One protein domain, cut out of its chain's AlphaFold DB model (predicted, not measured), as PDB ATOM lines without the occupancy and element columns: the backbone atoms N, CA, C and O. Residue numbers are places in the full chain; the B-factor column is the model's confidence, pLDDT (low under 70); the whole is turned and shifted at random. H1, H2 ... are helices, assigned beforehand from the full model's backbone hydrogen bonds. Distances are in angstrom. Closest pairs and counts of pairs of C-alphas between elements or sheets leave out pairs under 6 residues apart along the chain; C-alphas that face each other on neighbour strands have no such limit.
ATOM      1  N   SER A   7     158.964 125.962 175.066       96.75
ATOM      2  CA  SER A   7     158.250 126.916 174.216       96.75
ATOM      3  C   SER A   7     156.909 126.345 173.783       96.75
ATOM      4  O   SER A   7     155.910 127.059 173.833       96.75
ATOM      5  N   THR A   8     156.841 125.054 173.439       97.12
ATOM      6  CA  THR A   8     155.566 124.381 173.143       97.12
ATOM      7  C   THR A   8     154.598 124.484 174.322       97.12
ATOM      8  O   THR A   8     153.460 124.922 174.145       97.12
ATOM      9  N   TRP A   9     155.041 124.144 175.537       97.69
ATOM     10  CA  TRP A   9     154.185 124.229 176.727       97.69
ATOM     11  C   TRP A   9     153.749 125.666 177.028       97.69
ATOM     12  O   TRP A   9     152.569 125.912 177.280       97.69
ATOM     13  N   GLY A  10     154.678 126.622 176.957       97.75
ATOM     14  CA  GLY A  10     154.384 128.039 177.157       97.75
ATOM     15  C   GLY A  10     153.368 128.574 176.146       97.75
ATOM     16  O   GLY A  10     152.401 129.224 176.540       97.75
ATOM     17  N   ASN A  11     153.534 128.243 174.864       97.31
ATOM     18  CA  ASN A  11     152.658 128.704 173.787       97.31
ATOM     19  C   ASN A  11     151.257 128.087 173.868       97.31
ATOM     20  O   ASN A  11     150.273 128.803 173.694       97.31
ATOM     21  N   VAL A  12     151.136 126.792 174.181       97.56
ATOM     22  CA  VAL A  12     149.819 126.156 174.382       97.56
ATOM     23  C   VAL A  12     149.089 126.798 175.563       97.56
ATOM     24  O   VAL A  12     147.916 127.148 175.450       97.56
ATOM     25  N   LEU A  13     149.784 127.025 176.680       98.06
ATOM     26  CA  LEU A  13     149.199 127.718 177.828       98.06
ATOM     27  C   LEU A  13     148.832 129.171 177.500       98.06
ATOM     28  O   LEU A  13     147.830 129.671 178.014       98.06
ATOM     29  N   TRP A  14     149.597 129.836 176.633       98.06
ATOM     30  CA  TRP A  14     149.290 131.183 176.161       98.06
ATOM     31  C   TRP A  14     148.018 131.250 175.318       98.06
ATOM     32  O   TRP A  14     147.202 132.147 175.530       98.06
ATOM     33  N   VAL A  15     147.768 130.259 174.455       97.12
ATOM     34  CA  VAL A  15     146.480 130.131 173.745       97.12
ATOM     35  C   VAL A  15     145.313 130.025 174.737       97.12
ATOM     36  O   VAL A  15     144.233 130.558 174.484       97.12
ATOM     37  N   CYS A  16     145.546 129.413 175.900       96.44
ATOM     38  CA  CYS A  16     144.587 129.322 177.003       96.44
ATOM     39  C   CYS A  16     144.603 130.535 177.962       96.44
ATOM     40  O   CYS A  16     143.915 130.514 178.981       96.44
ATOM     41  N   GLY A  17     145.362 131.594 177.659       97.31
ATOM     42  CA  GLY A  17     145.367 132.866 178.389       97.31
ATOM     43  C   GLY A  17     146.521 133.079 179.375       97.31
ATOM     44  O   GLY A  17     146.586 134.134 180.009       97.31
ATOM     45  N   LYS A  18     147.458 132.134 179.529       97.25
ATOM     46  CA  LYS A  18     148.662 132.357 180.352       97.25
ATOM     47  C   LYS A  18     149.573 133.390 179.676       97.25
ATOM     48  O   LYS A  18     149.782 133.337 178.477       97.25
ATOM     49  N   PHE A  19     150.167 134.306 180.440       97.06
ATOM     50  CA  PHE A  19     151.070 135.343 179.902       97.06
ATOM     51  C   PHE A  19     150.419 136.303 178.887       97.06
ATOM     52  O   PHE A  19     151.121 136.997 178.155       97.06
ATOM     53  N   ASP A  20     149.088 136.370 178.855       98.06
ATOM     54  CA  ASP A  20     148.339 137.364 178.093       98.06
ATOM     55  C   ASP A  20     147.476 138.213 179.037       98.06
ATOM     56  O   ASP A  20     147.256 137.872 180.202       98.06
ATOM     57  N   ARG A  21     146.988 139.346 178.536       98.06
ATOM     58  CA  ARG A  21     146.044 140.212 179.254       98.06
ATOM     59  C   ARG A  21     144.591 139.764 179.018       98.06
ATOM     60  O   ARG A  21     144.325 139.096 178.020       98.06
ATOM     61  N   PRO A  22     143.623 140.168 179.862       98.06
ATOM     62  CA  PRO A  22     142.206 139.919 179.588       98.06
ATOM     63  C   PRO A  22     141.690 140.712 178.373       98.06
ATOM     64  O   PRO A  22     142.085 141.856 178.139       98.06
ATOM     65  N   PHE A  23     140.759 140.106 177.632       97.94
ATOM     66  CA  PHE A  23     140.032 140.682 176.493       97.94
ATOM     67  C   PHE A  23     138.528 140.813 176.795       97.94
ATOM     68  O   PHE A  23     138.051 140.426 177.863       97.94
ATOM     69  N   TYR A  24     137.767 141.365 175.842       97.88
ATOM     70  CA  TYR A  24     136.310 141.473 175.938       97.88
ATOM     71  C   TYR A  24     135.646 140.117 176.184       97.88
ATOM     72  O   TYR A  24     135.960 139.132 175.512       97.88
ATOM     73  N   ARG A  25     134.678 140.100 177.107       97.88
ATOM     74  CA  ARG A  25     133.983 138.876 177.498       97.88
ATOM     75  C   ARG A  25     133.177 138.294 176.333       97.88
ATOM     76  O   ARG A  25     132.378 138.998 175.718       97.88
ATOM     77  N   ARG A  26     133.346 136.999 176.066       96.94
ATOM     78  CA  ARG A  26     132.584 136.224 175.075       96.94
ATOM     79  C   ARG A  26     132.048 134.921 175.683       96.94
ATOM     80  O   ARG A  26     132.677 134.386 176.601       96.94
ATOM     81  N   PRO A  27     130.921 134.378 175.184       97.88
ATOM     82  CA  PRO A  27     130.475 133.038 175.560       97.88
ATOM     83  C   PRO A  27     131.582 132.008 175.316       97.88
ATOM     84  O   PRO A  27     132.301 132.114 174.321       97.88
ATOM     85  N   ILE A  28     131.709 131.030 176.218       96.56
ATOM     86  CA  ILE A  28     132.731 129.964 176.227       96.56
ATOM     87  C   ILE A  28     134.146 130.479 176.538       96.56
ATOM     88  O   ILE A  28     134.780 130.001 177.470       96.56
ATOM     89  N   TYR A  29     134.623 131.492 175.817       96.75
ATOM     90  CA  TYR A  29     135.989 132.007 175.950       96.75
ATOM     91  C   TYR A  29     136.211 132.888 177.187       96.75
ATOM     92  O   TYR A  29     137.356 133.151 177.551       96.75
ATOM     93  N   SER A  30     135.141 133.359 177.841       97.12
ATOM     94  CA  SER A  30     135.230 134.364 178.904       97.12
ATOM     95  C   SER A  30     136.083 135.544 178.423       97.12
ATOM     96  O   SER A  30     135.722 136.157 177.423       97.12
ATOM     97  N   THR A  31     137.203 135.850 179.078       98.00
ATOM     98  CA  THR A  31     138.125 136.942 178.731       98.00
ATOM     99  C   THR A  31     139.389 136.484 177.993       98.00
ATOM    100  O   THR A  31     140.281 137.304 177.771       98.00
ATOM    101  N   VAL A  32     139.499 135.210 177.600       98.06
ATOM    102  CA  VAL A  32     140.626 134.722 176.784       98.06
ATOM    103  C   VAL A  32     140.577 135.369 175.397       98.06
ATOM    104  O   VAL A  32     139.501 135.611 174.841       98.06
ATOM    105  N   ARG A  33     141.749 135.663 174.823       98.00
ATOM    106  CA  ARG A  33     141.873 136.235 173.477       98.00
ATOM    107  C   ARG A  33     141.124 135.378 172.451       98.00
ATOM    108  O   ARG A  33     141.394 134.191 172.301       98.00
ATOM    109  N   TYR A  34     140.229 136.003 171.688       97.12
ATOM    110  CA  TYR A  34     139.483 135.344 170.615       97.12
ATOM    111  C   TYR A  34     139.992 135.770 169.234       97.12
ATOM    112  O   TYR A  34     140.085 136.963 168.939       97.12
ATOM    113  N   THR A  35     140.245 134.794 168.360       95.94
ATOM    114  CA  THR A  35     140.636 135.019 166.961       95.94
ATOM    115  C   THR A  35     139.496 134.589 166.044       95.94
ATOM    116  O   THR A  35     139.238 133.402 165.875       95.94
ATOM    117  N   SER A  36     138.790 135.553 165.447       95.62
ATOM    118  CA  SER A  36     137.663 135.245 164.557       95.62
ATOM    119  C   SER A  36     138.135 134.730 163.201       95.62
ATOM    120  O   SER A  36     139.041 135.323 162.612       95.62
ATOM    121  N   LEU A  37     137.425 133.748 162.648       95.25
ATOM    122  CA  LEU A  37     137.683 133.232 161.305       95.25
ATOM    123  C   LEU A  37     137.619 134.346 160.242       95.25
ATOM    124  O   LEU A  37     138.564 134.520 159.482       95.25
ATOM    125  N   LYS A  38     136.562 135.172 160.260       96.25
ATOM    126  CA  LYS A  38     136.380 136.298 159.323       96.25
ATOM    127  C   LYS A  38     137.577 137.256 159.299       96.25
ATOM    128  O   LYS A  38     138.053 137.596 158.224       96.25
ATOM    129  N   ALA A  39     138.071 137.688 160.462       96.00
ATOM    130  CA  ALA A  39     139.238 138.573 160.513       96.00
ATOM    131  C   ALA A  39     140.518 137.875 160.035       96.00
ATOM    132  O   ALA A  39     141.372 138.528 159.451       96.00
ATOM    133  N   THR A  40     140.662 136.566 160.268       96.12
ATOM    134  CA  THR A  40     141.816 135.786 159.798       96.12
ATOM    135  C   THR A  40     141.894 135.741 158.272       96.12
ATOM    136  O   THR A  40     142.973 135.972 157.736       96.12
ATOM    137  N   TYR A  41     140.764 135.565 157.578       96.38
ATOM    138  CA  TYR A  41     140.699 135.623 156.108       96.38
ATOM    139  C   TYR A  41     141.139 136.977 155.525       96.38
ATOM    140  O   TYR A  41     141.551 137.037 154.375       96.38
ATOM    141  N   GLY A  42     141.080 138.061 156.305       96.62
ATOM    142  CA  GLY A  42     141.551 139.382 155.880       96.62
ATOM    143  C   GLY A  42     143.046 139.637 156.103       96.62
ATOM    144  O   GLY A  42     143.514 140.721 155.775       96.62
ATOM    145  N   LYS A  43     143.791 138.697 156.704       97.38
ATOM    146  CA  LYS A  43     145.211 138.892 157.061       97.38
ATOM    147  C   LYS A  43     146.192 138.319 156.042       97.38
ATOM    148  O   LYS A  43     147.342 138.742 156.025       97.38
ATOM    149  N   PHE A  44     145.770 137.334 155.255       96.94
ATOM    150  CA  PHE A  44     146.598 136.655 154.258       96.94
ATOM    151  C   PHE A  44     145.713 135.922 153.242       96.94
ATOM    152  O   PHE A  44     144.509 135.780 153.464       96.94
ATOM    153  N   ASP A  45     146.306 135.423 152.153       97.12
ATOM    154  CA  ASP A  45     145.604 134.592 151.169       97.12
ATOM    155  C   ASP A  45     145.321 133.187 151.727       97.12
ATOM    156  O   ASP A  45     146.054 132.215 151.520       97.12
ATOM    157  N   ALA A  46     144.240 133.099 152.498       96.06
ATOM    158  CA  ALA A  46     143.786 131.854 153.094       96.06
ATOM    159  C   ALA A  46     143.273 130.856 152.044       96.06
ATOM    160  O   ALA A  46     143.399 129.653 152.257       96.06
ATOM    161  N   ALA A  47     142.733 131.326 150.913       94.81
ATOM    162  CA  ALA A  47     142.220 130.450 149.863       94.81
ATOM    163  C   ALA A  47     143.360 129.676 149.189       94.81
ATOM    164  O   ALA A  47     143.289 128.449 149.089       94.81
ATOM    165  N   ALA A  48     144.443 130.364 148.817       97.19
ATOM    166  CA  ALA A  48     145.635 129.718 148.276       97.19
ATOM    167  C   ALA A  48     146.289 128.765 149.292       97.19
ATOM    168  O   ALA A  48     146.717 127.669 148.926       97.19
ATOM    169  N   TYR A  49     146.331 129.145 150.577       96.19
ATOM    170  CA  TYR A  49     146.854 128.275 151.635       96.19
ATOM    171  C   TYR A  49     146.050 126.975 151.769       96.19
ATOM    172  O   TYR A  49     146.632 125.892 151.810       96.19
ATOM    173  N   ILE A  50     144.716 127.072 151.795       95.62
ATOM    174  CA  ILE A  50     143.822 125.911 151.879       95.62
ATOM    175  C   ILE A  50     143.981 125.032 150.637       95.62
ATOM    176  O   ILE A  50     144.195 123.834 150.783       95.62
ATOM    177  N   ALA A  51     143.963 125.611 149.433       96.38
ATOM    178  CA  ALA A  51     144.131 124.856 148.190       96.38
ATOM    179  C   ALA A  51     145.457 124.075 148.138       96.38
ATOM    180  O   ALA A  51     145.522 123.001 147.547       96.38
ATOM    181  N   ARG A  52     146.514 124.596 148.775       97.25
ATOM    182  CA  ARG A  52     147.831 123.948 148.834       97.25
ATOM    183  C   ARG A  52     147.925 122.822 149.869       97.25
ATOM    184  O   ARG A  52     148.738 121.917 149.682       97.25
ATOM    185  N   HIS A  53     147.186 122.906 150.977       96.81
ATOM    186  CA  HIS A  53     147.438 122.085 152.171       96.81
ATOM    187  C   HIS A  53     146.235 121.292 152.693       96.81
ATOM    188  O   HIS A  53     146.422 120.463 153.583       96.81
ATOM    189  N   ALA A  54     145.020 121.533 152.196       92.94
ATOM    190  CA  ALA A  54     143.861 120.750 152.599       92.94
ATOM    191  C   ALA A  54     144.052 119.281 152.176       92.94
ATOM    192  O   ALA A  54     144.414 119.027 151.025       92.94
TER     193      ALA A  54
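AT A GLANCE: This is residues 7 to 54 of the 56 residues of the protein "Deoxyribodipyrimidine photolyase" of Gemmatimonadales bacterium (UniProt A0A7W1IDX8). The model is an open arch of three short helices that do not pack on one another. H1 and the loop after it, which folds back on itself, make one side, and residues 35 to 54 stick out as an arm holding H2 and then H3. The printed part has 48 residues and no named strand; its class is all helix, with 22 residues, under half, in named elements. It is loose, with a radius of gyration of the C-alphas of 13.9 A and spans of 33 by 26 by 17 A.

IN THESE COORDINATES: H1, residues 7 to 15, begins at C-alpha 7 (158.250, 126.916, 174.216) and is 12.2 A long. H2, residues 37 to 41, is 6.5 A long. H3, residues 46 to 53, is 10.5 A long and ends at C-alpha 53 (147.438, 122.085, 152.171).

HOW THE PARTS SIT: H1 is apart from H2 and from H3. H2 and H3 meet only through their link. In H1, H2 and H3 every O i to N i+4 pair is within hydrogen-bond range.

THE WHOLE: The C-alphas farthest apart, of Arg 25 and Arg 52, are 35.2 A apart. The H1 to H2 link, 21 residues, is long; the H2 to H3 link is tight. The printed part has no cut, and no printed residue is under 70 in pLDDT.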